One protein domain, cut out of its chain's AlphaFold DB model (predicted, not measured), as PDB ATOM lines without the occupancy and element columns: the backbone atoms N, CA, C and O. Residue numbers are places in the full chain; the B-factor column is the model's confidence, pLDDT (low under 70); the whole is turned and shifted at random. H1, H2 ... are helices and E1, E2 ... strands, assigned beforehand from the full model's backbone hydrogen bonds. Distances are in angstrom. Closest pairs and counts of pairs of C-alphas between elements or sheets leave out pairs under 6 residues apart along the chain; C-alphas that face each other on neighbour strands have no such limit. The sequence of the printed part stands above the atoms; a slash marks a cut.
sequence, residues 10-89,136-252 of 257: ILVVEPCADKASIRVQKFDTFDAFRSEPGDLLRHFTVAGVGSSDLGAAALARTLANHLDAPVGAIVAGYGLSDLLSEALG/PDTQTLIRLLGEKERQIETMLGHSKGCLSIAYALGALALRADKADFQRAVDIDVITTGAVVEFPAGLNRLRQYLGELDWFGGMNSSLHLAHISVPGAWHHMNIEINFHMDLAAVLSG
ATOM      1  N   ILE A  10       6.689 -21.352   1.882       94.12
ATOM      2  CA  ILE A  10       5.998 -20.282   1.161       94.12
ATOM      3  C   ILE A  10       6.639 -18.951   1.546       94.12
ATOM      4  O   ILE A  10       6.715 -18.603   2.721       94.12
ATOM      5  N   LEU A  11       7.093 -18.192   0.554       94.62
ATOM      6  CA  LEU A  11       7.549 -16.815   0.710       94.62
ATOM      7  C   LEU A  11       6.438 -15.880   0.246       94.62
ATOM      8  O   LEU A  11       6.077 -15.892  -0.924       94.62
ATOM      9  N   VAL A  12       5.911 -15.045   1.128       95.81
ATOM     10  CA  VAL A  12       4.989 -13.974   0.747       95.81
ATOM     11  C   VAL A  12       5.807 -12.775   0.308       95.81
ATOM     12  O   VAL A  12       6.600 -12.230   1.078       95.81
ATOM     13  N   VAL A  13       5.643 -12.405  -0.956       95.25
ATOM     14  CA  VAL A  13       6.399 -11.351  -1.623       95.25
ATOM     15  C   VAL A  13       5.431 -10.250  -2.032       95.25
ATOM     16  O   VAL A  13       4.581 -10.448  -2.893       95.25
ATOM     17  N   GLU A  14       5.574  -9.085  -1.412       94.56
ATOM     18  CA  GLU A  14       4.805  -7.886  -1.766       94.56
ATOM     19  C   GLU A  14       5.249  -7.313  -3.124       94.56
ATOM     20  O   GLU A  14       6.380  -7.577  -3.542       94.56
ATOM     21  N   PRO A  15       4.446  -6.482  -3.811       93.00
ATOM     22  CA  PRO A  15       4.950  -5.648  -4.898       93.00
ATOM     23  C   PRO A  15       5.975  -4.629  -4.370       93.00
ATOM     24  O   PRO A  15       6.013  -4.275  -3.188       93.00
ATOM     25  N   CYS A  16       6.880  -4.181  -5.237       86.62
ATOM     26  CA  CYS A  16       7.857  -3.143  -4.918       86.62
ATOM     27  C   CYS A  16       7.268  -1.758  -5.227       86.62
ATOM     28  O   CYS A  16       7.217  -1.365  -6.389       86.62
ATOM     29  N   ALA A  17       6.864  -1.008  -4.198       66.50
ATOM     30  CA  ALA A  17       6.450   0.392  -4.357       66.50
ATOM     31  C   ALA A  17       7.657   1.342  -4.531       66.50
ATOM     32  O   ALA A  17       7.576   2.339  -5.243       66.50
ATOM     33  N   ASP A  18       8.798   1.008  -3.917       65.94
ATOM     34  CA  ASP A  18      10.085   1.687  -4.075       65.94
ATOM     35  C   ASP A  18      11.250   0.679  -3.954       65.94
ATOM     36  O   ASP A  18      11.083  -0.436  -3.463       65.94
ATOM     37  N   LYS A  19      12.458   1.047  -4.408       55.78
ATOM     38  CA  LYS A  19      13.651   0.171  -4.329       55.78
ATOM     39  C   LYS A  19      14.132  -0.093  -2.889       55.78
ATOM     40  O   LYS A  19      15.053  -0.888  -2.713       55.78
ATOM     41  N   ALA A  20      13.565   0.578  -1.884       57.00
ATOM     42  CA  ALA A  20      14.018   0.530  -0.496       57.00
ATOM     43  C   ALA A  20      13.184  -0.426   0.378       57.00
ATOM     44  O   ALA A  20      13.686  -0.897   1.400       57.00
ATOM     45  N   SER A  21      11.954  -0.770  -0.019       61.31
ATOM     46  CA  SER A  21      11.073  -1.660   0.742       61.31
ATOM     47  C   SER A  21      10.977  -3.060   0.119       61.31
ATOM     48  O   SER A  21      10.008  -3.406  -0.561       61.31
ATOM     49  N   ILE A  22      11.967  -3.915   0.388       74.19
ATOM     50  CA  ILE A  22      11.865  -5.350   0.079       74.19
ATOM     51  C   ILE A  22      11.121  -6.031   1.233       74.19
ATOM     52  O   ILE A  22      11.727  -6.435   2.224       74.19
ATOM     53  N   ARG A  23       9.793  -6.148   1.126       88.44
ATOM     54  CA  ARG A  23       8.991  -6.956   2.060       88.44
ATOM     55  C   ARG A  23       8.860  -8.384   1.538       88.44
ATOM     56  O   ARG A  23       8.231  -8.602   0.501       88.44
ATOM     57  N   VAL A  24       9.508  -9.319   2.232       91.94
ATOM     58  CA  VAL A  24       9.409 -10.769   2.016       91.94
ATOM     59  C   VAL A  24       9.265 -11.440   3.377       91.94
ATOM     60  O   VAL A  24      10.110 -11.235   4.248       91.94
ATOM     61  N   GLN A  25       8.217 -12.240   3.558       93.69
ATOM     62  CA  GLN A  25       7.989 -13.034   4.768       93.69
ATOM     63  C   GLN A  25       8.022 -14.516   4.405       93.69
ATOM     64  O   GLN A  25       7.386 -14.926   3.441       93.69
ATOM     65  N   LYS A  26       8.779 -15.323   5.149       93.38
ATOM     66  CA  LYS A  26       8.915 -16.760   4.895       93.38
ATOM     67  C   LYS A  26       8.123 -17.570   5.914       93.38
ATOM     68  O   LYS A  26       8.192 -17.295   7.108       93.38
ATOM     69  N   PHE A  27       7.457 -18.606   5.422       94.00
ATOM     70  CA  PHE A  27       6.757 -19.618   6.195       94.00
ATOM     71  C   PHE A  27       7.321 -20.986   5.851       94.00
ATOM     72  O   PHE A  27       7.203 -21.441   4.715       94.00
ATOM     73  N   ASP A  28       7.917 -21.654   6.834       91.62
ATOM     74  CA  ASP A  28       8.565 -22.952   6.620       91.62
ATOM     75  C   ASP A  28       7.564 -24.078   6.330       91.62
ATOM     76  O   ASP A  28       7.934 -25.117   5.791       91.62
ATOM     77  N   THR A  29       6.289 -23.882   6.680       90.75
ATOM     78  CA  THR A  29       5.212 -24.838   6.427       90.75
ATOM     79  C   THR A  29       3.948 -24.130   5.955       90.75
ATOM     80  O   THR A  29       3.695 -22.967   6.281       90.75
ATOM     81  N   PHE A  30       3.101 -24.869   5.238       91.31
ATOM     82  CA  PHE A  30       1.759 -24.410   4.888       91.31
ATOM     83  C   PHE A  30       0.933 -24.030   6.125       91.31
ATOM     84  O   PHE A  30       0.198 -23.053   6.081       91.31
ATOM     85  N   ASP A  31       1.034 -24.785   7.225       93.44
ATOM     86  CA  ASP A  31       0.237 -24.523   8.430       93.44
ATOM     87  C   ASP A  31       0.622 -23.190   9.081       93.44
ATOM     88  O   ASP A  31      -0.259 -22.432   9.483       93.44
ATOM     89  N   ALA A  32       1.919 -22.863   9.097       92.75
ATOM     90  CA  ALA A  32       2.394 -21.553   9.531       92.75
ATOM     91  C   ALA A  32       1.845 -20.443   8.624       92.75
ATOM     92  O   ALA A  32       1.235 -19.499   9.120       92.75
ATOM     93  N   PHE A  33       1.966 -20.604   7.300       94.31
ATOM     94  CA  PHE A  33       1.412 -19.658   6.325       94.31
ATOM     95  C   PHE A  33      -0.099 -19.451   6.504       94.31
ATOM     96  O   PHE A  33      -0.586 -18.326   6.469       94.31
ATOM     97  N   ARG A  34      -0.855 -20.531   6.721       92.62
ATOM     98  CA  ARG A  34      -2.315 -20.479   6.850       92.62
ATOM     99  C   ARG A  34      -2.788 -19.858   8.167       92.62
ATOM    100  O   ARG A  34      -3.924 -19.380   8.227       92.62
ATOM    101  N   SER A  35      -1.954 -19.911   9.203       92.19
ATOM    102  CA  SER A  35      -2.261 -19.362  10.527       92.19
ATOM    103  C   SER A  35      -2.097 -17.846  10.621       92.19
ATOM    104  O   SER A  35      -2.587 -17.246  11.577       92.19
ATOM    105  N   GLU A  36      -1.439 -17.225   9.639       90.62
ATOM    106  CA  GLU A  36      -1.247 -15.781   9.638       90.62
ATOM    107  C   GLU A  36      -2.562 -15.021   9.451       90.62
ATOM    108  O   GLU A  36      -3.401 -15.407   8.629       90.62
ATOM    109  N   PRO A  37      -2.742 -13.910  10.182       83.19
ATOM    110  CA  PRO A  37      -3.879 -13.031   9.981       83.19
ATOM    111  C   PRO A  37      -3.748 -12.270   8.654       83.19
ATOM    112  O   PRO A  37      -2.676 -11.775   8.314       83.19
ATOM    113  N   GLY A  38      -4.859 -12.110   7.937       83.81
ATOM    114  CA  GLY A  38      -4.917 -11.347   6.690       83.81
ATOM    115  C   GLY A  38      -5.763 -12.030   5.622       83.81
ATOM    116  O   GLY A  38      -6.359 -13.083   5.858       83.81
ATOM    117  N   ASP A  39      -5.813 -11.412   4.445       86.88
ATOM    118  CA  ASP A  39      -6.523 -11.965   3.298       86.88
ATOM    119  C   ASP A  39      -5.775 -13.164   2.705       86.88
ATOM    120  O   ASP A  39      -4.543 -13.227   2.663       86.88
ATOM    121  N   LEU A  40      -6.535 -14.134   2.201       91.50
ATOM    122  CA  LEU A  40      -5.962 -15.295   1.534       91.50
ATOM    123  C   LEU A  40      -5.344 -14.871   0.196       91.50
ATOM    124  O   LEU A  40      -6.050 -14.447  -0.717       91.50
ATOM    125  N   LEU A  41      -4.026 -15.059   0.055       95.44
ATOM    126  CA  LEU A  41      -3.329 -14.860  -1.219       95.44
ATOM    127  C   LEU A  41      -3.989 -15.609  -2.380       95.44
ATOM    128  O   LEU A  41      -4.413 -16.763  -2.236       95.44
ATOM    129  N   ARG A  42      -3.991 -14.939  -3.535       97.25
ATOM    130  CA  ARG A  42      -4.652 -15.363  -4.777       97.25
ATOM    131  C   ARG A  42      -3.659 -15.717  -5.886       97.25
ATOM    132  O   ARG A  42      -4.028 -16.386  -6.846       97.25
ATOM    133  N   HIS A  43      -2.398 -15.315  -5.750       98.44
ATOM    134  CA  HIS A  43      -1.379 -15.466  -6.785       98.44
ATOM    135  C   HIS A  43      -0.179 -16.226  -6.233       98.44
ATOM    136  O   HIS A  43       0.324 -15.905  -5.153       98.44
ATOM    137  N   PHE A  44       0.285 -17.225  -6.981       98.25
ATOM    138  CA  PHE A  44       1.381 -18.083  -6.554       98.25
ATOM    139  C   PHE A  44       2.390 -18.317  -7.672       98.25
ATOM    140  O   PHE A  44       2.033 -18.399  -8.848       98.25
ATOM    141  N   THR A  45       3.654 -18.476  -7.294       98.00
ATOM    142  CA  THR A  45       4.705 -18.936  -8.206       98.00
ATOM    143  C   THR A  45       5.378 -20.187  -7.684       98.00
ATOM    144  O   THR A  45       5.527 -20.344  -6.474       98.00
ATOM    145  N   VAL A  46       5.890 -21.011  -8.592       94.44
ATOM    146  CA  VAL A  46       6.796 -22.113  -8.259       94.44
ATOM    147  C   VAL A  46       8.051 -21.978  -9.107       94.44
ATOM    148  O   VAL A  46       7.998 -22.061 -10.337       94.44
ATOM    149  N   ALA A  47       9.181 -21.734  -8.450       86.56
ATOM    150  CA  ALA A  47      10.469 -21.649  -9.124       86.56
ATOM    151  C   ALA A  47      11.065 -23.045  -9.368       86.56
ATOM    152  O   ALA A  47      10.651 -24.027  -8.764       86.56
ATOM    153  N   GLY A  48      12.013 -23.137 -10.299       74.75
ATOM    154  CA  GLY A  48      12.640 -24.396 -10.696       74.75
ATOM    155  C   GLY A  48      13.697 -24.926  -9.725       74.75
ATOM    156  O   GLY A  48      13.984 -24.351  -8.674       74.75
ATOM    157  N   VAL A  49      14.322 -26.026 -10.135       61.66
ATOM    158  CA  VAL A  49      15.408 -26.706  -9.417       61.66
ATOM    159  C   VAL A  49      16.613 -25.791  -9.210       61.66
ATOM    160  O   VAL A  49      16.989 -25.038 -10.103       61.66
ATOM    161  N   GLY A  50      17.206 -25.820  -8.016       53.75
ATOM    162  CA  GLY A  50      18.329 -24.940  -7.668       53.75
ATOM    163  C   GLY A  50      17.937 -23.491  -7.356       53.75
ATOM    164  O   GLY A  50      18.814 -22.691  -7.022       53.75
ATOM    165  N   SER A  51      16.645 -23.142  -7.406       59.62
ATOM    166  CA  SER A  51      16.188 -21.862  -6.871       59.62
ATOM    167  C   SER A  51      16.274 -21.884  -5.345       59.62
ATOM    168  O   SER A  51      15.667 -22.701  -4.658       59.62
ATOM    169  N   SER A  52      17.097 -20.997  -4.798       75.12
ATOM    170  CA  SER A  52      17.079 -20.704  -3.369       75.12
ATOM    171  C   SER A  52      15.833 -19.887  -3.020       75.12
ATOM    172  O   SER A  52      15.134 -19.418  -3.926       75.12
ATOM    173  N   ASP A  53      15.587 -19.612  -1.732       85.56
ATOM    174  CA  ASP A  53      14.526 -18.662  -1.351       85.56
ATOM    175  C   ASP A  53      14.642 -17.333  -2.125       85.56
ATOM    176  O   ASP A  53      13.639 -16.689  -2.415       85.56
ATOM    177  N   LEU A  54      15.865 -16.935  -2.504       86.94
ATOM    178  CA  LEU A  54      16.118 -15.739  -3.303       86.94
ATOM    179  C   LEU A  54      15.598 -15.891  -4.737       86.94
ATOM    180  O   LEU A  54      14.957 -14.977  -5.245       86.94
ATOM    181  N   GLY A  55      15.857 -17.030  -5.385       87.50
ATOM    182  CA  GLY A  55      15.353 -17.304  -6.733       87.50
ATOM    183  C   GLY A  55      13.825 -17.383  -6.764       87.50
ATOM    184  O   GLY A  55      13.195 -16.769  -7.625       87.50
ATOM    185  N   ALA A  56      13.229 -18.061  -5.778       91.00
ATOM    186  CA  ALA A  56      11.779 -18.107  -5.605       91.00
ATOM    187  C   ALA A  56      11.195 -16.705  -5.363       91.00
ATOM    188  O   ALA A  56      10.251 -16.300  -6.042       91.00
ATOM    189  N   ALA A  57      11.800 -15.924  -4.463       92.69
ATOM    190  CA  ALA A  57      11.358 -14.563  -4.184       92.69
ATOM    191  C   ALA A  57      11.519 -13.622  -5.389       92.69
ATOM    192  O   ALA A  57      10.672 -12.757  -5.588       92.69
ATOM    193  N   ALA A  58      12.563 -13.782  -6.209       92.00
ATOM    194  CA  ALA A  58      12.776 -12.977  -7.414       92.00
ATOM    195  C   ALA A  58      11.724 -13.265  -8.500       92.00
ATOM    196  O   ALA A  58      11.178 -12.330  -9.096       92.00
ATOM    197  N   LEU A  59      11.389 -14.545  -8.710       94.44
ATOM    198  CA  LEU A  59      10.300 -14.951  -9.603       94.44
ATOM    199  C   LEU A  59       8.966 -14.344  -9.141       94.44
ATOM    200  O   LEU A  59       8.297 -13.649  -9.907       94.44
ATOM    201  N   ALA A  60       8.628 -14.535  -7.862       96.00
ATOM    202  CA  ALA A  60       7.412 -13.986  -7.269       96.00
ATOM    203  C   ALA A  60       7.372 -12.458  -7.299       96.00
ATOM    204  O   ALA A  60       6.323 -11.895  -7.584       96.00
ATOM    205  N   ARG A  61       8.502 -11.775  -7.075       94.88
ATOM    206  CA  ARG A  61       8.583 -10.307  -7.124       94.88
ATOM    207  C   ARG A  61       8.199  -9.767  -8.495       94.88
ATOM    208  O   ARG A  61       7.524  -8.746  -8.570       94.88
ATOM    209  N   THR A  62       8.616 -10.435  -9.567       95.19
ATOM    210  CA  THR A  62       8.282 -10.002 -10.931       95.19
ATOM    211  C   THR A  62       6.780 -10.111 -11.182       95.19
ATOM    212  O   THR A  62       6.181  -9.166 -11.692       95.19
ATOM    213  N   LEU A  63       6.158 -11.214 -10.749       97.31
ATOM    214  CA  LEU A  63       4.706 -11.376 -10.825       97.31
ATOM    215  C   LEU A  63       3.966 -10.378  -9.920       97.31
ATOM    216  O   LEU A  63       2.999  -9.767 -10.362       97.31
ATOM    217  N   ALA A  64       4.441 -10.170  -8.691       96.75
ATOM    218  CA  ALA A  64       3.835  -9.250  -7.733       96.75
ATOM    219  C   ALA A  64       3.818  -7.820  -8.275       96.75
ATOM    220  O   ALA A  64       2.790  -7.156  -8.239       96.75
ATOM    221  N   ASN A  65       4.934  -7.374  -8.860       95.12
ATOM    222  CA  ASN A  65       5.021  -6.069  -9.511       95.12
ATOM    223  C   ASN A  65       4.091  -5.957 -10.726       95.12
ATOM    224  O   ASN A  65       3.555  -4.885 -10.978       95.12
ATOM    225  N   HIS A  66       3.928  -7.034 -11.497       96.25
ATOM    226  CA  HIS A  66       3.043  -7.038 -12.661       96.25
ATOM    227  C   HIS A  66       1.562  -6.938 -12.266       96.25
ATOM    228  O   HIS A  66       0.799  -6.244 -12.930       96.25
ATOM    229  N   LEU A  67       1.171  -7.630 -11.193       96.38
ATOM    230  CA  LEU A  67      -0.210  -7.676 -10.708       96.38
ATOM    231  C   LEU A  67      -0.558  -6.547  -9.728       96.38
ATOM    232  O   LEU A  67      -1.731  -6.381  -9.412       96.38
ATOM    233  N   ASP A  68       0.445  -5.819  -9.231       94.88
ATOM    234  CA  ASP A  68       0.329  -4.899  -8.091       94.88
ATOM    235  C   ASP A  68      -0.346  -5.561  -6.872       94.88
ATOM    236  O   ASP A  68      -1.234  -5.010  -6.224       94.88
ATOM    237  N   ALA A  69       0.051  -6.804  -6.586       95.19
ATOM    238  CA  ALA A  69      -0.556  -7.644  -5.553       95.19
ATOM    239  C   ALA A  69       0.478  -8.589  -4.916       95.19
ATOM    240  O   ALA A  69       1.447  -8.971  -5.580       95.19
ATOM    241  N   PRO A  70       0.299  -8.999  -3.646       95.69
ATOM    242  CA  PRO A  70       1.202  -9.942  -3.000       95.69
ATOM    243  C   PRO A  70       1.124 -11.332  -3.641       95.69
ATOM    244  O   PRO A  70       0.054 -11.822  -4.014       95.69
ATOM    245  N   VAL A  71       2.279 -11.990  -3.733       97.62
ATOM    246  CA  VAL A  71       2.442 -13.296  -4.382       97.62
ATOM    247  C   VAL A  71       3.118 -14.280  -3.435       97.62
ATOM    248  O   VAL A  71       4.146 -13.974  -2.831       97.62
ATOM    249  N   GLY A  72       2.559 -15.486  -3.331       97.00
ATOM    250  CA  GLY A  72       3.173 -16.598  -2.608       97.00
ATOM    251  C   GLY A  72       4.161 -17.364  -3.490       97.00
ATOM    252  O   GLY A  72       3.756 -18.063  -4.416       97.00
ATOM    253  N   ALA A  73       5.455 -17.278  -3.201       95.88
ATOM    254  CA  ALA A  73       6.485 -18.088  -3.838       95.88
ATOM    255  C   ALA A  73       6.642 -19.417  -3.097       95.88
ATOM    256  O   ALA A  73       7.091 -19.444  -1.953       95.88
ATOM    257  N   ILE A  74       6.299 -20.521  -3.748       93.88
ATOM    258  CA  ILE A  74       6.512 -21.860  -3.204       93.88
ATOM    259  C   ILE A  74       7.926 -22.284  -3.571       93.88
ATOM    260  O   ILE A  74       8.303 -22.307  -4.748       93.88
ATOM    261  N   VAL A  75       8.714 -22.603  -2.550       88.50
ATOM    262  CA  VAL A  75      10.089 -23.064  -2.718       88.50
ATOM    263  C   VAL A  75      10.048 -24.510  -3.192       88.50
ATOM    264  O   VAL A  75       9.774 -25.425  -2.412       88.50
ATOM    265  N   ALA A  76      10.313 -24.718  -4.480       76.56
ATOM    266  CA  ALA A  76      10.562 -26.052  -4.996       76.56
ATOM    267  C   ALA A  76      11.902 -26.541  -4.452       76.56
ATOM    268  O   ALA A  76      12.930 -25.873  -4.575       76.56
ATOM    269  N   GLY A  77      11.898 -27.704  -3.817       63.56
ATOM    270  CA  GLY A  77      13.114 -28.291  -3.289       63.56
ATOM    271  C   GLY A  77      13.873 -29.057  -4.349       63.56
ATOM    272  O   GLY A  77      13.372 -29.385  -5.438       63.56
ATOM    273  N   TYR A  78      15.123 -29.345  -3.996       55.44
ATOM    274  CA  TYR A  78      15.978 -30.186  -4.801       55.44
ATOM    275  C   TYR A  78      16.836 -31.108  -3.945       55.44
ATOM    276  O   TYR A  78      17.645 -30.656  -3.134       55.44
ATOM    277  N   GLY A  79      16.688 -32.413  -4.169       49.50
ATOM    278  CA  GLY A  79      17.729 -33.365  -3.830       49.50
ATOM    279  C   GLY A  79      18.899 -33.152  -4.788       49.50
ATOM    280  O   GLY A  79      18.724 -33.160  -6.001       49.50
ATOM    281  N   LEU A  80      20.112 -32.985  -4.257       42.97
ATOM    282  CA  LEU A  80      21.348 -32.893  -5.049       42.97
ATOM    283  C   LEU A  80      21.499 -34.074  -6.036       42.97
ATOM    284  O   LEU A  80      22.095 -33.937  -7.098       42.97
ATOM    285  N   SER A  81      20.922 -35.223  -5.680       42.94
ATOM    286  CA  SER A  81      20.838 -36.443  -6.483       42.94
ATOM    287  C   SER A  81      20.065 -36.266  -7.791       42.94
ATOM    288  O   SER A  81      20.405 -36.919  -8.771       42.94
ATOM    289  N   ASP A  82      19.072 -35.376  -7.833       52.62
ATOM    290  CA  ASP A  82      18.258 -35.126  -9.024       52.62
ATOM    291  C   ASP A  82      19.003 -34.202  -9.995       52.62
ATOM    292  O   ASP A  82      19.085 -34.535 -11.171       52.62
ATOM    293  N   LEU A  83      19.707 -33.168  -9.496       48.00
ATOM    294  CA  LEU A  83      20.618 -32.342 -10.315       48.00
ATOM    295  C   LEU A  83      21.695 -33.206 -10.960       48.00
ATOM    296  O   LEU A  83      22.012 -33.058 -12.135       48.00
ATOM    297  N   LEU A  84      22.290 -34.082 -10.147       43.53
ATOM    298  CA  LEU A  84      23.378 -34.953 -10.561       43.53
ATOM    299  C   LEU A  84      22.872 -36.058 -11.481       43.53
ATOM    300  O   LEU A  84      23.561 -36.380 -12.439       43.53
ATOM    301  N   SER A  85      21.680 -36.614 -11.247       50.47
ATOM    302  CA  SER A  85      21.103 -37.599 -12.162       50.47
ATOM    303  C   SER A  85      20.726 -36.953 -13.491       50.47
ATOM    304  O   SER A  85      21.146 -37.464 -14.519       50.47
ATOM    305  N   GLU A  86      20.061 -35.798 -13.508       49.94
ATOM    306  CA  GLU A  86      19.702 -35.055 -14.724       49.94
ATOM    307  C   GLU A  86      20.941 -34.578 -15.503       49.94
ATOM    308  O   GLU A  86      20.979 -34.717 -16.725       49.94
ATOM    309  N   ALA A  87      21.997 -34.121 -14.815       43.38
ATOM    310  CA  ALA A  87      23.267 -33.724 -15.434       43.38
ATOM    311  C   ALA A  87      24.128 -34.909 -15.917       43.38
ATOM    312  O   ALA A  87      24.935 -34.741 -16.831       43.38
ATOM    313  N   LEU A  88      23.969 -36.104 -15.330       43.25
ATOM    314  CA  LEU A  88      24.715 -37.323 -15.692       43.25
ATOM    315  C   LEU A  88      23.905 -38.314 -16.555       43.25
ATOM    316  O   LEU A  88      24.378 -39.425 -16.793       43.25
ATOM    317  N   GLY A  89      22.723 -37.932 -17.065       44.09
ATOM    318  CA  GLY A  89      21.942 -38.741 -18.023       44.09
ATOM    319  C   GLY A  89      20.535 -39.181 -17.581       44.09
ATOM    320  O   GLY A  89      19.999 -40.156 -18.107       44.09
ATOM    321  N   PRO A 136       7.186 -32.140  -1.681       85.06
ATOM    322  CA  PRO A 136       6.564 -31.233  -0.711       85.06
ATOM    323  C   PRO A 136       6.045 -29.907  -1.295       85.06
ATOM    324  O   PRO A 136       5.059 -29.363  -0.790       85.06
ATOM    325  N   ASP A 137       6.636 -29.403  -2.377       85.19
ATOM    326  CA  ASP A 137       6.121 -28.256  -3.137       85.19
ATOM    327  C   ASP A 137       4.772 -28.573  -3.807       85.19
ATOM    328  O   ASP A 137       3.805 -27.822  -3.655       85.19
ATOM    329  N   THR A 138       4.658 -29.734  -4.456       88.38
ATOM    330  CA  THR A 138       3.400 -30.212  -5.047       88.38
ATOM    331  C   THR A 138       2.347 -30.495  -3.975       88.38
ATOM    332  O   THR A 138       1.178 -30.150  -4.150       88.38
ATOM    333  N   GLN A 139       2.733 -31.066  -2.829       90.62
ATOM    334  CA  GLN A 139       1.812 -31.250  -1.702       90.62
ATOM    335  C   GLN A 139       1.300 -29.908  -1.174       90.62
ATOM    336  O   GLN A 139       0.104 -29.766  -0.916       90.62
ATOM    337  N   THR A 140       2.178 -28.911  -1.061       93.12
ATOM    338  CA  THR A 140       1.803 -27.551  -0.648       93.12
ATOM    339  C   THR A 140       0.808 -26.934  -1.627       93.12
ATOM    340  O   THR A 140      -0.221 -26.408  -1.203       93.12
ATOM    341  N   LEU A 141       1.036 -27.095  -2.931       94.31
ATOM    342  CA  LEU A 141       0.087 -26.689  -3.964       94.31
ATOM    343  C   LEU A 141      -1.271 -27.388  -3.857       94.31
ATOM    344  O   LEU A 141      -2.307 -26.733  -3.942       94.31
ATOM    345  N   ILE A 142      -1.294 -28.706  -3.648       93.38
ATOM    346  CA  ILE A 142      -2.545 -29.464  -3.496       93.38
ATOM    347  C   ILE A 142      -3.325 -28.994  -2.270       93.38
ATOM    348  O   ILE A 142      -4.553 -28.906  -2.326       93.38
ATOM    349  N   ARG A 143      -2.627 -28.686  -1.170       94.44
ATOM    350  CA  ARG A 143      -3.249 -28.110   0.027       94.44
ATOM    351  C   ARG A 143      -3.859 -26.747  -0.288       94.44
ATOM    352  O   ARG A 143      -5.037 -26.568  -0.005       94.44
ATOM    353  N   LEU A 144      -3.108 -25.850  -0.937       94.94
ATOM    354  CA  LEU A 144      -3.578 -24.518  -1.346       94.94
ATOM    355  C   LEU A 144      -4.813 -24.583  -2.251       94.94
ATOM    356  O   LEU A 144      -5.809 -23.921  -1.978       94.94
ATOM    357  N   LEU A 145      -4.776 -25.408  -3.300       94.50
ATOM    358  CA  LEU A 145      -5.892 -25.561  -4.242       94.50
ATOM    359  C   LEU A 145      -7.114 -26.258  -3.606       94.50
ATOM    360  O   LEU A 145      -8.253 -26.068  -4.038       94.50
ATOM    361  N   GLY A 146      -6.887 -27.072  -2.572       91.69
ATOM    362  CA  GLY A 146      -7.936 -27.742  -1.804       91.69
ATOM    363  C   GLY A 146      -8.662 -26.837  -0.802       91.69
ATOM    364  O   GLY A 146      -9.723 -27.221  -0.307       91.69
ATOM    365  N   GLU A 147      -8.139 -25.646  -0.495       92.56
ATOM    366  CA  GLU A 147      -8.796 -24.715   0.425       92.56
ATOM    367  C   GLU A 147     -10.043 -24.100  -0.218       92.56
ATOM    368  O   GLU A 147      -9.955 -23.293  -1.138       92.56
ATOM    369  N   LYS A 148     -11.228 -24.446   0.295       90.44
ATOM    370  CA  LYS A 148     -12.507 -23.961  -0.257       90.44
ATOM    371  C   LYS A 148     -12.680 -22.444  -0.173       90.44
ATOM    372  O   LYS A 148     -13.376 -21.874  -1.003       90.44
ATOM    373  N   GLU A 149     -12.078 -21.819   0.833       91.94
ATOM    374  CA  GLU A 149     -12.145 -20.371   1.062       91.94
ATOM    375  C   GLU A 149     -11.154 -19.590   0.189       91.94
ATOM    376  O   GLU A 149     -11.323 -18.388  -0.001       91.94
ATOM    377  N   ARG A 150     -10.119 -20.252  -0.351       93.69
ATOM    378  CA  ARG A 150      -9.097 -19.598  -1.169       93.69
ATOM    379  C   ARG A 150      -9.510 -19.606  -2.634       93.69
ATOM    380  O   ARG A 150      -9.720 -20.661  -3.229       93.69
ATOM    381  N   GLN A 151      -9.526 -18.426  -3.241       94.00
ATOM    382  CA  GLN A 151      -9.649 -18.280  -4.686       94.00
ATOM    383  C   GLN A 151      -8.280 -17.962  -5.285       94.00
ATOM    384  O   GLN A 151      -7.812 -16.826  -5.211       94.00
ATOM    385  N   ILE A 152      -7.645 -18.973  -5.874       97.19
ATOM    386  CA  ILE A 152      -6.423 -18.783  -6.656       97.19
ATOM    387  C   ILE A 152      -6.818 -18.235  -8.028       97.19
ATOM    388  O   ILE A 152      -7.722 -18.759  -8.668       97.19
ATOM    389  N   GLU A 153      -6.151 -17.173  -8.464       98.12
ATOM    390  CA  GLU A 153      -6.369 -16.521  -9.758       98.12
ATOM    391  C   GLU A 153      -5.197 -16.736 -10.715       98.12
ATOM    392  O   GLU A 153      -5.394 -16.771 -11.927       98.12
ATOM    393  N   THR A 154      -3.973 -16.888 -10.198       98.50
ATOM    394  CA  THR A 154      -2.772 -16.995 -11.041       98.50
ATOM    395  C   THR A 154      -1.768 -17.976 -10.466       98.50
ATOM    396  O   THR A 154      -1.461 -17.942  -9.270       98.50
ATOM    397  N   MET A 155      -1.215 -18.809 -11.343       98.25
ATOM    398  CA  MET A 155      -0.119 -19.717 -11.031       98.25
ATOM    399  C   MET A 155       0.968 -19.605 -12.094       98.25
ATOM    400  O   MET A 155       0.732 -19.922 -13.257       98.25
ATOM    401  N   LEU A 156       2.166 -19.184 -11.690       98.38
ATOM    402  CA  LEU A 156       3.323 -19.062 -12.577       98.38
ATOM    403  C   LEU A 156       4.392 -20.098 -12.221       98.38
ATOM    404  O   LEU A 156       4.961 -20.075 -11.131       98.38
ATOM    405  N   GLY A 157       4.695 -20.989 -13.156       96.25
ATOM    406  CA  GLY A 157       5.774 -21.963 -13.036       96.25
ATOM    407  C   GLY A 157       6.998 -21.561 -13.847       96.25
ATOM    408  O   GLY A 157       6.876 -21.038 -14.960       96.25
ATOM    409  N   HIS A 158       8.180 -21.872 -13.320       94.19
ATOM    410  CA  HIS A 158       9.417 -21.856 -14.095       94.19
ATOM    411  C   HIS A 158      10.148 -23.199 -14.016       94.19
ATOM    412  O   HIS A 158      10.333 -23.738 -12.921       94.19
ATOM    413  N   SER A 159      10.611 -23.717 -15.159       89.62
ATOM    414  CA  SER A 159      11.373 -24.973 -15.241       89.62
ATOM    415  C   SER A 159      10.611 -26.127 -14.551       89.62
ATOM    416  O   SER A 159       9.445 -26.357 -14.877       89.62
ATOM    417  N   LYS A 160      11.189 -26.825 -13.557       84.38
ATOM    418  CA  LYS A 160      10.471 -27.858 -12.767       84.38
ATOM    419  C   LYS A 160       9.195 -27.344 -12.097       84.38
ATOM    420  O   LYS A 160       8.244 -28.110 -11.975       84.38
ATOM    421  N   GLY A 161       9.131 -26.070 -11.706       90.00
ATOM    422  CA  GLY A 161       7.942 -25.512 -11.063       90.00
ATOM    423  C   GLY A 161       6.686 -25.615 -11.932       90.00
ATOM    424  O   GLY A 161       5.594 -25.818 -11.409       90.00
ATOM    425  N   CYS A 162       6.833 -25.588 -13.263       92.69
ATOM    426  CA  CYS A 162       5.740 -25.855 -14.207       92.69
ATOM    427  C   CYS A 162       5.120 -27.242 -13.980       92.69
ATOM    428  O   CYS A 162       3.903 -27.413 -14.021       92.69
ATOM    429  N   LEU A 163       5.971 -28.227 -13.699       86.62
ATOM    430  CA  LEU A 163       5.588 -29.611 -13.480       86.62
ATOM    431  C   LEU A 163       4.897 -29.803 -12.127       86.62
ATOM    432  O   LEU A 163       3.888 -30.496 -12.061       86.62
ATOM    433  N   SER A 164       5.370 -29.133 -11.071       89.44
ATOM    434  CA  SER A 164       4.711 -29.149  -9.756       89.44
ATOM    435  C   SER A 164       3.274 -28.622  -9.842       89.44
ATOM    436  O   SER A 164       2.355 -29.203  -9.261       89.44
ATOM    437  N   ILE A 165       3.046 -27.571 -10.641       94.56
ATOM    438  CA  ILE A 165       1.697 -27.052 -10.924       94.56
ATOM    439  C   ILE A 165       0.868 -28.092 -11.689       94.56
ATOM    440  O   ILE A 165      -0.259 -28.393 -11.288       94.56
ATOM    441  N   ALA A 166       1.424 -28.679 -12.755       91.88
ATOM    442  CA  ALA A 166       0.742 -29.709 -13.539       91.88
ATOM    443  C   ALA A 166       0.352 -30.929 -12.688       91.88
ATOM    444  O   ALA A 166      -0.761 -31.441 -12.818       91.88
ATOM    445  N   TYR A 167       1.218 -31.360 -11.768       87.75
ATOM    446  CA  TYR A 167       0.947 -32.466 -10.850       87.75
ATOM    447  C   TYR A 167      -0.134 -32.134  -9.838       87.75
ATOM    448  O   TYR A 167      -1.021 -32.957  -9.612       87.75
ATOM    449  N   ALA A 168      -0.099 -30.937  -9.255       92.62
ATOM    450  CA  ALA A 168      -1.117 -30.526  -8.303       92.62
ATOM    451  C   ALA A 168      -2.504 -30.472  -8.961       92.62
ATOM    452  O   ALA A 168      -3.455 -31.065  -8.449       92.62
ATOM    453  N   LEU A 169      -2.610 -29.847 -10.140       93.56
ATOM    454  CA  LEU A 169      -3.859 -29.786 -10.902       93.56
ATOM    455  C   LEU A 169      -4.297 -31.169 -11.398       93.56
ATOM    456  O   LEU A 169      -5.477 -31.511 -11.305       93.56
ATOM    457  N   GLY A 170      -3.355 -31.994 -11.864       89.25
ATOM    458  CA  GLY A 170      -3.607 -33.379 -12.258       89.25
ATOM    459  C   GLY A 170      -4.165 -34.210 -11.105       89.25
ATOM    460  O   GLY A 170      -5.164 -34.906 -11.274       89.25
ATOM    461  N   ALA A 171      -3.601 -34.083  -9.902       87.75
ATOM    462  CA  ALA A 171      -4.087 -34.773  -8.712       87.75
ATOM    463  C   ALA A 171      -5.538 -34.405  -8.379       87.75
ATOM    464  O   ALA A 171      -6.326 -35.288  -8.038       87.75
ATOM    465  N   LEU A 172      -5.916 -33.129  -8.514       89.88
ATOM    466  CA  LEU A 172      -7.308 -32.699  -8.348       89.88
ATOM    467  C   LEU A 172      -8.210 -33.261  -9.446       89.88
ATOM    468  O   LEU A 172      -9.286 -33.780  -9.150       89.88
ATOM    469  N   ALA A 173      -7.755 -33.229 -10.699       88.00
ATOM    470  CA  ALA A 173      -8.485 -33.792 -11.830       88.00
ATOM    471  C   ALA A 173      -8.679 -35.313 -11.717       88.00
ATOM    472  O   ALA A 173      -9.618 -35.849 -12.307       88.00
ATOM    473  N   LEU A 174      -7.843 -36.015 -10.946       84.50
ATOM    474  CA  LEU A 174      -7.961 -37.450 -10.668       84.50
ATOM    475  C   LEU A 174      -8.928 -37.792  -9.526       84.50
ATOM    476  O   LEU A 174      -9.383 -38.934  -9.453       84.50
ATOM    477  N   ARG A 175      -9.292 -36.837  -8.657       84.56
ATOM    478  CA  ARG A 175     -10.226 -37.090  -7.542       84.56
ATOM    479  C   ARG A 175     -11.606 -37.508  -8.052       84.56
ATOM    480  O   ARG A 175     -12.031 -37.090  -9.126       84.56
ATOM    481  N   ALA A 176     -12.310 -38.340  -7.282       81.12
ATOM    482  CA  ALA A 176     -13.679 -38.742  -7.610       81.12
ATOM    483  C   ALA A 176     -14.630 -37.532  -7.596       81.12
ATOM    484  O   ALA A 176     -15.390 -37.330  -8.540       81.12
ATOM    485  N   ASP A 177     -14.523 -36.700  -6.558       87.06
ATOM    486  CA  ASP A 177     -15.157 -35.387  -6.510       87.06
ATOM    487  C   ASP A 177     -14.344 -34.388  -7.345       87.06
ATOM    488  O   ASP A 177     -13.153 -34.180  -7.105       87.06
ATOM    489  N   LYS A 178     -14.997 -33.776  -8.335       87.44
ATOM    490  CA  LYS A 178     -14.377 -32.803  -9.242       87.44
ATOM    491  C   LYS A 178     -14.470 -31.366  -8.737       87.44
ATOM    492  O   LYS A 178     -13.926 -30.494  -9.406       87.44
ATOM    493  N   ALA A 179     -15.117 -31.099  -7.601       90.75
ATOM    494  CA  ALA A 179     -15.364 -29.740  -7.115       90.75
ATOM    495  C   ALA A 179     -14.086 -28.892  -7.017       90.75
ATOM    496  O   ALA A 179     -14.084 -27.744  -7.449       90.75
ATOM    497  N   ASP A 180     -12.990 -29.455  -6.499       89.88
ATOM    498  CA  ASP A 180     -11.720 -28.727  -6.383       89.88
ATOM    499  C   ASP A 180     -11.111 -28.410  -7.754       89.88
ATOM    500  O   ASP A 180     -10.664 -27.290  -7.983       89.88
ATOM    501  N   PHE A 181     -11.147 -29.363  -8.692       92.56
ATOM    502  CA  PHE A 181     -10.651 -29.124 -10.048       92.56
ATOM    503  C   PHE A 181     -11.524 -28.115 -10.801       92.56
ATOM    504  O   PHE A 181     -10.991 -27.255 -11.490       92.56
ATOM    505  N   GLN A 182     -12.846 -28.152 -10.613       93.31
ATOM    506  CA  GLN A 182     -13.768 -27.179 -11.206       93.31
ATOM    507  C   GLN A 182     -13.530 -25.751 -10.706       93.31
ATOM    508  O   GLN A 182     -13.730 -24.815 -11.464       93.31
ATOM    509  N   ARG A 183     -13.053 -25.555  -9.468       93.44
ATOM    510  CA  ARG A 183     -12.610 -24.222  -9.013       93.44
ATOM    511  C   ARG A 183     -11.299 -23.779  -9.668       93.44
ATOM    512  O   ARG A 183     -11.029 -22.587  -9.734       93.44
ATOM    513  N   ALA A 184     -10.485 -24.728 -10.125       95.06
ATOM    514  CA  ALA A 184      -9.167 -24.467 -10.687       95.06
ATOM    515  C   ALA A 184      -9.171 -24.198 -12.203       95.06
ATOM    516  O   ALA A 184      -8.165 -23.726 -12.724       95.06
ATOM    517  N   VAL A 185     -10.270 -24.476 -12.918       95.19
ATOM    518  CA  VAL A 185     -10.326 -24.351 -14.393       95.19
ATOM    519  C   VAL A 185     -10.091 -22.926 -14.899       95.19
ATOM    520  O   VAL A 185      -9.566 -22.753 -15.997       95.19
ATOM    521  N   ASP A 186     -10.445 -21.920 -14.093       95.75
ATOM    522  CA  ASP A 186     -10.316 -20.497 -14.429       95.75
ATOM    523  C   ASP A 186      -9.021 -19.854 -13.913       95.75
ATOM    524  O   ASP A 186      -8.802 -18.660 -14.127       95.75
ATOM    525  N   ILE A 187      -8.144 -20.625 -13.259       97.94
ATOM    526  CA  ILE A 187      -6.816 -20.143 -12.866       97.94
ATOM    527  C   ILE A 187      -6.023 -19.803 -14.129       97.94
ATOM    528  O   ILE A 187      -5.938 -20.607 -15.057       97.94
ATOM    529  N   ASP A 188      -5.398 -18.627 -14.144       97.88
ATOM    530  CA  ASP A 188      -4.424 -18.251 -15.163       97.88
ATOM    531  C   ASP A 188      -3.101 -18.982 -14.906       97.88
ATOM    532  O   ASP A 188      -2.311 -18.596 -14.038       97.88
ATOM    533  N   VAL A 189      -2.902 -20.091 -15.617       98.25
ATOM    534  CA  VAL A 189      -1.700 -20.917 -15.515       98.25
ATOM    535  C   VAL A 189      -0.697 -20.469 -16.570       98.25
ATOM    536  O   VAL A 189      -0.934 -20.576 -17.775       98.25
ATOM    537  N   ILE A 190       0.453 -19.997 -16.101       98.25
ATOM    538  CA  ILE A 190       1.546 -19.500 -16.930       98.25
ATOM    539  C   ILE A 190       2.769 -20.378 -16.677       98.25
ATOM    540  O   ILE A 190       3.192 -20.544 -15.533       98.25
ATOM    541  N   THR A 191       3.364 -20.939 -17.725       97.25
ATOM    542  CA  THR A 191       4.615 -21.701 -17.618       97.25
ATOM    543  C   THR A 191       5.726 -21.041 -18.411       97.25
ATOM    544  O   THR A 191       5.497 -20.454 -19.466       97.25
ATOM    545  N   THR A 192       6.948 -21.131 -17.900       96.50
ATOM    546  CA  THR A 192       8.139 -20.562 -18.536       96.50
ATOM    547  C   THR A 192       9.305 -21.539 -18.451       96.50
ATOM    548  O   THR A 192       9.505 -22.196 -17.428       96.50
ATOM    549  N   GLY A 193      10.090 -21.658 -19.519       92.06
ATOM    550  CA  GLY A 193      11.268 -22.539 -19.551       92.06
ATOM    551  C   GLY A 193      10.940 -24.039 -19.505       92.06
ATOM    552  O   GLY A 193      11.843 -24.857 -19.364       92.06
ATOM    553  N   ALA A 194       9.661 -24.414 -19.594       91.69
ATOM    554  CA  ALA A 194       9.209 -25.789 -19.779       91.69
ATOM    555  C   ALA A 194       7.776 -25.808 -20.334       91.69
ATOM    556  O   ALA A 194       6.893 -25.106 -19.831       91.69
ATOM    557  N   VAL A 195       7.542 -26.649 -21.341       93.12
ATOM    558  CA  VAL A 195       6.217 -26.946 -21.900       93.12
ATOM    559  C   VAL A 195       5.762 -28.285 -21.344       93.12
ATOM    560  O   VAL A 195       6.352 -29.329 -21.634       93.12
ATOM    561  N   VAL A 196       4.708 -28.264 -20.541       89.81
ATOM    562  CA  VAL A 196       4.207 -29.434 -19.828       89.81
ATOM    563  C   VAL A 196       2.740 -29.665 -20.167       89.81
ATOM    564  O   VAL A 196       2.055 -28.837 -20.765       89.81
ATOM    565  N   GLU A 197       2.268 -30.854 -19.851       89.94
ATOM    566  CA  GLU A 197       0.914 -31.291 -20.095       89.94
ATOM    567  C   GLU A 197       0.087 -31.091 -18.838       89.94
ATOM    568  O   GLU A 197       0.471 -31.486 -17.737       89.94
ATOM    569  N   PHE A 198      -1.073 -30.477 -19.020       91.12
ATOM    570  CA  PHE A 198      -2.023 -30.213 -17.956       91.12
ATOM    571  C   PHE A 198      -3.260 -31.098 -18.119       91.12
ATOM    572  O   PHE A 198      -3.550 -31.564 -19.228       91.12
ATOM    573  N   PRO A 199      -4.020 -31.348 -17.038       88.50
ATOM    574  CA  PRO A 199      -5.342 -31.946 -17.175       88.50
ATOM    575  C   PRO A 199      -6.215 -31.111 -18.120       88.50
ATOM    576  O   PRO A 199      -6.192 -29.878 -18.089       88.50
ATOM    577  N   ALA A 200      -6.995 -31.788 -18.963       86.31
ATOM    578  CA  ALA A 200      -7.922 -31.115 -19.867       86.31
ATOM    579  C   ALA A 200      -8.960 -30.273 -19.096       86.31
ATOM    580  O   ALA A 200      -9.402 -30.658 -18.013       86.31
ATOM    581  N   GLY A 201      -9.386 -29.153 -19.688       86.75
ATOM    582  CA  GLY A 201     -10.440 -28.289 -19.142       86.75
ATOM    583  C   GLY A 201      -9.963 -26.988 -18.495       86.75
ATOM    584  O   GLY A 201     -10.805 -26.223 -18.049       86.75
ATOM    585  N   LEU A 202      -8.655 -26.708 -18.461       93.75
ATOM    586  CA  LEU A 202      -8.168 -25.373 -18.100       93.75
ATOM    587  C   LEU A 202      -8.538 -24.359 -19.191       93.75
ATOM    588  O   LEU A 202      -8.251 -24.580 -20.369       93.75
ATOM    589  N   ASN A 203      -9.129 -23.237 -18.786       94.88
ATOM    590  CA  ASN A 203      -9.574 -22.178 -19.694       94.88
ATOM    591  C   ASN A 203      -8.452 -21.190 -20.042       94.88
ATOM    592  O   ASN A 203      -8.517 -20.511 -21.066       94.88
ATOM    593  N   ARG A 204      -7.429 -21.088 -19.185       95.75
ATOM    594  CA  ARG A 204      -6.363 -20.082 -19.277       95.75
ATOM    595  C   ARG A 204      -4.999 -20.727 -19.048       95.75
ATOM    596  O   ARG A 204      -4.493 -20.755 -17.933       95.75
ATOM    597  N   LEU A 205      -4.412 -21.258 -20.117       96.38
ATOM    598  CA  LEU A 205      -3.077 -21.854 -20.100       96.38
ATOM    599  C   LEU A 205      -2.190 -21.168 -21.139       96.38
ATOM    600  O   LEU A 205      -2.489 -21.211 -22.332       96.38
ATOM    601  N   ARG A 206      -1.081 -20.578 -20.689       96.75
ATOM    602  CA  ARG A 206      -0.037 -20.023 -21.560       96.75
ATOM    603  C   ARG A 206       1.301 -20.643 -21.210       96.75
ATOM    604  O   ARG A 206       1.700 -20.653 -20.050       96.75
ATOM    605  N   GLN A 207       1.985 -21.164 -22.220       97.62
ATOM    606  CA  GLN A 207       3.268 -21.832 -22.043       97.62
ATOM    607  C   GLN A 207       4.320 -21.153 -22.900       97.62
ATOM    608  O   GLN A 207       4.129 -21.031 -24.108       97.62
ATOM    609  N   TYR A 208       5.421 -20.737 -22.284       97.81
ATOM    610  CA  TYR A 208       6.511 -20.026 -22.939       97.81
ATOM    611  C   TYR A 208       7.805 -20.829 -22.846       97.81
ATOM    612  O   TYR A 208       8.193 -21.307 -21.775       97.81
ATOM    613  N   LEU A 209       8.506 -20.933 -23.968       96.88
ATOM    614  CA  LEU A 209       9.809 -21.581 -24.053       96.88
ATOM    615  C   LEU A 209      10.780 -20.667 -24.794       96.88
ATOM    616  O   LEU A 209      10.430 -20.105 -25.828       96.88
ATOM    617  N   GLY A 210      11.994 -20.499 -24.272       96.81
ATOM    618  CA  GLY A 210      13.011 -19.712 -24.963       96.81
ATOM    619  C   GLY A 210      13.384 -20.352 -26.300       96.81
ATOM    620  O   GLY A 210      13.539 -21.567 -26.381       96.81
ATOM    621  N   GLU A 211      13.544 -19.549 -27.351       96.25
ATOM    622  CA  GLU A 211      13.971 -20.032 -28.675       96.25
ATOM    623  C   GLU A 211      15.325 -20.758 -28.622       96.25
ATOM    624  O   GLU A 211      15.555 -21.731 -29.338       96.25
ATOM    625  N   LEU A 212      16.212 -20.309 -27.729       94.62
ATOM    626  CA  LEU A 212      17.542 -20.875 -27.515       94.62
ATOM    627  C   LEU A 212      17.571 -21.851 -26.322       94.62
ATOM    628  O   LEU A 212      18.628 -22.372 -25.965       94.62
ATOM    629  N   ASP A 213      16.423 -22.102 -25.684       92.31
ATOM    630  CA  ASP A 213      16.315 -22.919 -24.478       92.31
ATOM    631  C   ASP A 213      16.302 -24.423 -24.788       92.31
ATOM    632  O   ASP A 213      15.294 -25.121 -24.668       92.31
ATOM    633  N   TRP A 214      17.469 -24.947 -25.154       84.69
ATOM    634  CA  TRP A 214      17.679 -26.385 -25.330       84.69
ATOM    635  C   TRP A 214      17.411 -27.198 -24.050       84.69
ATOM    636  O   TRP A 214      16.930 -28.326 -24.133       84.69
ATOM    637  N   PHE A 215      17.686 -26.643 -22.866       82.62
ATOM    638  CA  PHE A 215      17.565 -27.346 -21.589       82.62
ATOM    639  C   PHE A 215      16.097 -27.533 -21.204       82.62
ATOM    640  O   PHE A 215      15.659 -28.653 -20.928       82.62
ATOM    641  N   GLY A 216      15.319 -26.454 -21.266       82.19
ATOM    642  CA  GLY A 216      13.869 -26.498 -21.159       82.19
ATOM    643  C   GLY A 216      13.263 -27.352 -22.266       82.19
ATOM    644  O   GLY A 216      12.408 -28.193 -21.989       82.19
ATOM    645  N   GLY A 217      13.755 -27.221 -23.502       84.00
ATOM    646  CA  GLY A 217      13.291 -27.993 -24.654       84.00
ATOM    647  C   GLY A 217      13.431 -29.508 -24.480       84.00
ATOM    648  O   GLY A 217      12.483 -30.242 -24.758       84.00
ATOM    649  N   MET A 218      14.559 -29.984 -23.942       78.56
ATOM    650  CA  MET A 218      14.767 -31.407 -23.627       78.56
ATOM    651  C   MET A 218      13.777 -31.940 -22.582       78.56
ATOM    652  O   MET A 218      13.411 -33.113 -22.623       78.56
ATOM    653  N   ASN A 219      13.318 -31.081 -21.670       74.81
ATOM    654  CA  ASN A 219      12.379 -31.431 -20.603       74.81
ATOM    655  C   ASN A 219      10.913 -31.116 -20.952       74.81
ATOM    656  O   ASN A 219      10.034 -31.221 -20.097       74.81
ATOM    657  N   SER A 220      10.640 -30.745 -22.206       84.38
ATOM    658  CA  SER A 220       9.342 -30.246 -22.659       84.38
ATOM    659  C   SER A 220       8.604 -31.223 -23.575       84.38
ATOM    660  O   SER A 220       9.191 -31.908 -24.413       84.38
ATOM    661  N   SER A 221       7.273 -31.217 -23.504       86.00
ATOM    662  CA  SER A 221       6.405 -31.784 -24.543       86.00
ATOM    663  C   SER A 221       6.223 -30.780 -25.681       86.00
ATOM    664  O   SER A 221       5.179 -30.149 -25.811       86.00
ATOM    665  N   LEU A 222       7.237 -30.659 -26.541       87.25
ATOM    666  CA  LEU A 222       7.286 -29.669 -27.632       87.25
ATOM    667  C   LEU A 222       6.177 -29.802 -28.693       87.25
ATOM    668  O   LEU A 222       5.998 -28.910 -29.513       87.25
ATOM    669  N   HIS A 223       5.430 -30.906 -28.688       85.88
ATOM    670  CA  HIS A 223       4.267 -31.098 -29.557       85.88
ATOM    671  C   HIS A 223       3.011 -30.354 -29.066       85.88
ATOM    672  O   HIS A 223       2.031 -30.274 -29.804       85.88
ATOM    673  N   LEU A 224       3.009 -29.857 -27.824       88.81
ATOM    674  CA  LEU A 224       1.910 -29.077 -27.259       88.81
ATOM    675  C   LEU A 224       1.985 -27.619 -27.715       88.81
ATOM    676  O   LEU A 224       3.054 -27.114 -28.060       88.81
ATOM    677  N   ALA A 225       0.848 -26.926 -27.670       92.94
ATOM    678  CA  ALA A 225       0.800 -25.495 -27.940       92.94
ATOM    679  C   ALA A 225       1.662 -24.725 -26.926       92.94
ATOM    680  O   ALA A 225       1.513 -24.889 -25.711       92.94
ATOM    681  N   HIS A 226       2.562 -23.896 -27.446       95.75
ATOM    682  CA  HIS A 226       3.443 -23.025 -26.678       95.75
ATOM    683  C   HIS A 226       3.904 -21.848 -27.543       95.75
ATOM    684  O   HIS A 226       3.810 -21.887 -28.771       95.75
ATOM    685  N   ILE A 227       4.404 -20.811 -26.882       96.88
ATOM    686  CA  ILE A 227       4.944 -19.598 -27.486       96.88
ATOM    687  C   ILE A 227       6.466 -19.648 -27.358       96.88
ATOM    688  O   ILE A 227       7.002 -19.840 -26.262       96.88
ATOM    689  N   SER A 228       7.167 -19.479 -28.478       96.19
ATOM    690  CA  SER A 228       8.621 -19.334 -28.465       96.19
ATOM    691  C   SER A 228       8.991 -17.887 -28.138       96.19
ATOM    692  O   SER A 228       8.471 -16.965 -28.762       96.19
ATOM    693  N   VAL A 229       9.866 -17.680 -27.153       97.12
ATOM    694  CA  VAL A 229      10.362 -16.354 -26.766       97.12
ATOM    695  C   VAL A 229      11.660 -16.073 -27.533       97.12
ATOM    696  O   VAL A 229      12.669 -16.733 -27.246       97.12
ATOM    697  N   PRO A 230      11.668 -15.118 -28.486       95.44
ATOM    698  CA  PRO A 230      12.805 -14.910 -29.375       95.44
ATOM    699  C   PRO A 230      14.086 -14.548 -28.630       95.44
ATOM    700  O   PRO A 230      14.079 -13.695 -27.740       95.44
ATOM    701  N   GLY A 231      15.194 -15.190 -29.010       95.06
ATOM    702  CA  GLY A 231      16.520 -14.919 -28.446       95.06
ATOM    703  C   GLY A 231      16.681 -15.214 -26.947       95.06
ATOM    704  O   GLY A 231      17.691 -14.812 -26.373       95.06
ATOM    705  N   ALA A 232      15.725 -15.894 -26.306       97.06
ATOM    706  CA  ALA A 232      15.791 -16.232 -24.886       97.06
ATOM    707  C   ALA A 232      16.321 -17.657 -24.646       97.06
ATOM    708  O   ALA A 232      15.946 -18.600 -25.344       97.06
ATOM    709  N   TRP A 233      17.161 -17.806 -23.623       94.31
ATOM    710  CA  TRP A 233      17.584 -19.073 -23.015       94.31
ATOM    711  C   TRP A 233      16.677 -19.445 -21.829       94.31
ATOM    712  O   TRP A 233      15.631 -18.840 -21.602       94.31
ATOM    713  N   HIS A 234      17.096 -20.452 -21.059       91.94
ATOM    714  CA  HIS A 234      16.374 -20.970 -19.900       91.94
ATOM    715  C   HIS A 234      16.218 -19.970 -18.747       91.94
ATOM    716  O   HIS A 234      15.213 -19.983 -18.052       91.94
ATOM    717  N   HIS A 235      17.222 -19.131 -18.482       89.31
ATOM    718  CA  HIS A 235      17.262 -18.330 -17.256       89.31
ATOM    719  C   HIS A 235      16.507 -17.002 -17.377       89.31
ATOM    720  O   HIS A 235      16.378 -16.429 -18.454       89.31
ATOM    721  N   MET A 236      16.111 -16.452 -16.228       90.75
ATOM    722  CA  MET A 236      15.458 -15.138 -16.111       90.75
ATOM    723  C   MET A 236      16.351 -14.065 -15.471       90.75
ATOM    724  O   MET A 236      15.885 -12.980 -15.134       90.75
ATOM    725  N   ASN A 237      17.638 -14.359 -15.254       88.56
ATOM    726  CA  ASN A 237      18.557 -13.380 -14.679       88.56
ATOM    727  C   ASN A 237      18.820 -12.232 -15.668       88.56
ATOM    728  O   ASN A 237      19.550 -12.421 -16.638       88.56
ATOM    729  N   ILE A 238      18.268 -11.053 -15.371       88.06
ATOM    730  CA  ILE A 238      18.350  -9.845 -16.205       88.06
ATOM    731  C   ILE A 238      19.774  -9.310 -16.404       88.06
ATOM    732  O   ILE A 238      20.013  -8.537 -17.329       88.06
ATOM    733  N   GLU A 239      20.724  -9.710 -15.555       89.50
ATOM    734  CA  GLU A 239      22.133  -9.310 -15.664       89.50
ATOM    735  C   GLU A 239      22.915 -10.159 -16.674       89.50
ATOM    736  O   GLU A 239      24.044  -9.824 -17.033       89.50
ATOM    737  N   ILE A 240      22.326 -11.262 -17.141       88.88
ATOM    738  CA  ILE A 240      22.939 -12.172 -18.106       88.88
ATOM    739  C   ILE A 240      22.225 -11.999 -19.451       88.88
ATOM    740  O   ILE A 240      20.994 -11.972 -19.532       88.88
ATOM    741  N   ASN A 241      23.010 -11.865 -20.524       92.50
ATOM    742  CA  ASN A 241      22.481 -11.754 -21.881       92.50
ATOM    743  C   ASN A 241      21.603 -12.955 -22.240       92.50
ATOM    744  O   ASN A 241      21.834 -14.064 -21.764       92.50
ATOM    745  N   PHE A 242      20.640 -12.724 -23.133       93.62
ATOM    746  CA  PHE A 242      19.707 -13.742 -23.610       93.62
ATOM    747  C   PHE A 242      18.835 -14.376 -22.511       93.62
ATOM    748  O   PHE A 242      18.376 -15.506 -22.656       93.62
ATOM    749  N   HIS A 243      18.579 -13.664 -21.411       94.50
ATOM    750  CA  HIS A 243      17.568 -14.081 -20.445       94.50
ATOM    751  C   HIS A 243      16.159 -14.002 -21.044       94.50
ATOM    752  O   HIS A 243      15.872 -13.182 -21.916       94.50
ATOM    753  N   MET A 244      15.252 -14.820 -20.518       95.38
ATOM    754  CA  MET A 244      13.824 -14.648 -20.739       95.38
ATOM    755  C   MET A 244      13.323 -13.455 -19.914       95.38
ATOM    756  O   MET A 244      13.304 -13.511 -18.682       95.38
ATOM    757  N   ASP A 245      12.918 -12.375 -20.586       95.62
ATOM    758  CA  ASP A 245      12.291 -11.210 -19.950       95.62
ATOM    759  C   ASP A 245      10.881 -11.585 -19.472       95.62
ATOM    760  O   ASP A 245       9.902 -11.552 -20.220       95.62
ATOM    761  N   LEU A 246      10.779 -11.975 -18.201       95.50
ATOM    762  CA  LEU A 246       9.509 -12.379 -17.609       95.50
ATOM    763  C   LEU A 246       8.491 -11.230 -17.574       95.50
ATOM    764  O   LEU A 246       7.301 -11.479 -17.743       95.50
ATOM    765  N   ALA A 247       8.918  -9.976 -17.407       95.12
ATOM    766  CA  ALA A 247       7.986  -8.850 -17.436       95.12
ATOM    767  C   ALA A 247       7.356  -8.696 -18.832       95.12
ATOM    768  O   ALA A 247       6.153  -8.449 -18.951       95.12
ATOM    769  N   ALA A 248       8.143  -8.918 -19.888       95.44
ATOM    770  CA  ALA A 248       7.637  -8.973 -21.256       95.44
ATOM    771  C   ALA A 248       6.653 -10.125 -21.478       95.44
ATOM    772  O   ALA A 248       5.586  -9.900 -22.057       95.44
ATOM    773  N   VAL A 249       6.986 -11.322 -20.985       96.19
ATOM    774  CA  VAL A 249       6.103 -12.499 -21.032       96.19
ATOM    775  C   VAL A 249       4.764 -12.193 -20.363       96.19
ATOM    776  O   VAL A 249       3.722 -12.344 -20.991       96.19
ATOM    777  N   LEU A 250       4.784 -11.680 -19.129       96.38
ATOM    778  CA  LEU A 250       3.568 -11.372 -18.370       96.38
ATOM    779  C   LEU A 250       2.720 -10.275 -19.032       96.38
ATOM    780  O   LEU A 250       1.496 -10.327 -18.976       96.38
ATOM    781  N   SER A 251       3.348  -9.316 -19.718       95.06
ATOM    782  CA  SER A 251       2.628  -8.288 -20.487       95.06
ATOM    783  C   SER A 251       1.951  -8.804 -21.766       95.06
ATOM    784  O   SER A 251       1.295  -8.024 -22.454       95.06
ATOM    785  N   GLY A 252       2.127 -10.085 -22.114       91.69
ATOM    786  CA  GLY A 252       1.594 -10.680 -23.340       91.69
ATOM    787  C   GLY A 252       2.325 -10.229 -24.607       91.69
ATOM    788  O   GLY A 252       1.786 -10.345 -25.705       91.69
TER     789      GLY A 252
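This is residues 10 to 89 and 136 to 252 of the 257 residues of an uncharacterized protein of Thiohalocapsa sp. PB-PSB1 (UniProt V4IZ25). What is the main picture? A twisted sheet of eight strands is the core slab of three layers, with H4 and H5 over one face and H2 and H8 over the other. H1 packs at the E1 and E2 end, H6 packs on H5, and residues 84 to 89, of which 84 to 87 belong to H3, stick out. What is it made of? The printed part has 197 residues with eight named helices and eight named strands, in the order E1 E2 H1 E3 H2 E4 H3 H4 E5 H5 H6 E6 E7 H7 E8 H8; its class is mixed, helices and strands. The mixed sheet runs E2 E1 E4 E3 E5 E6 E7 E8. How large is it? It is compact, with a radius of gyration of the C-alphas of 16.1 A and spans of 47 by 42 by 36 A.

How does the printed part begin? E1, residues 10 to 13, and E2, residues 24 to 27, are an antiparallel hairpin, with N 12 and O 25 2.7 A apart, within hydrogen-bond range. H1, residues 30 to 35, is on the sheet, and its closest C-alphas to E2 are those of Phe 33 and Phe 27, 5.3 A apart. What follows before the cut? E3, residues 43 to 46, H2, residues 53 to 67, and E4, residues 71 to 74, are a strand-helix-strand unit, two parallel neighbour strands with a helix between along the chain, its crossover right-handed; N 74 and O 45 are 2.8 A apart. E2, H1 and E3 are a split unit, also right-handed, with E1 and E4 between its strands; E1 and E4 are antiparallel, with N 73 and O 11 2.7 A apart. H2 is on the sheet, with C-alphas 60 and 73 the closest to E4 at 5.4 A, while H3, residues 80 to 87, is not on it. What comes after the cut? E5, residues 154 to 158, H5, residues 160 to 174, H6, residues 179 to 184, and E6, residues 188 to 192, are another right-handed unit; E5 is parallel to E3, with N 46 and O 156 2.9 A apart, and to E6, with N 157 and O 190 2.8 A apart. H4, residues 136 to 146, and H5 are on the face opposite H2 and touch at a steep tilt of 45 degrees, the same way, their closest C-alphas those of Thr 138 and Ser 164 at 5.0 A. H5 and H6 are a helical hairpin at a shallow tilt of 31 degrees, opposite ways; residues 169 to 173 of H5 alone touch H6, closest at C-alphas 172 and 181, 5.2 A. How does it end? E7, residues 205 to 210, H7, residues 214 to 218, and E8, residues 227 to 229, are the last right-handed unit; N 208 and O 191 of E7 and E6 are 2.8 A apart, as are N 229 and O 209 of E8 and E7. H7 only grazes the sheet, and H8, residues 246 to 250, is on the same face as H2 and touches it, closest at C-alphas 247 and 62, 6.6 A. In each of the eight helices every O i to N i+4 pair is within hydrogen-bond range.

Where are the anchor points? E1 begins at C-alpha 10 (5.998, -20.282, 1.161), and H8 ends at C-alpha 250 (3.568, -11.372, -18.370). Which elements are long? From first to last C-alpha H5 measures 20.9 A, H2 20.6 A, E7 16.9 A and H4 15.0 A.

Which C-alphas are farthest apart? Those of Ala 20 and Ala 176, at 48.6 A. Where are the cut and the long links? Residues 90 to 135 are not printed, and C-alphas 89 and 136 are 24.3 A apart; the links E6 to E7 and E8 to H8 are long. Where is confidence low? Residues 17 to 21, 49 to 51 and 77 to 89 are under 70 in pLDDT.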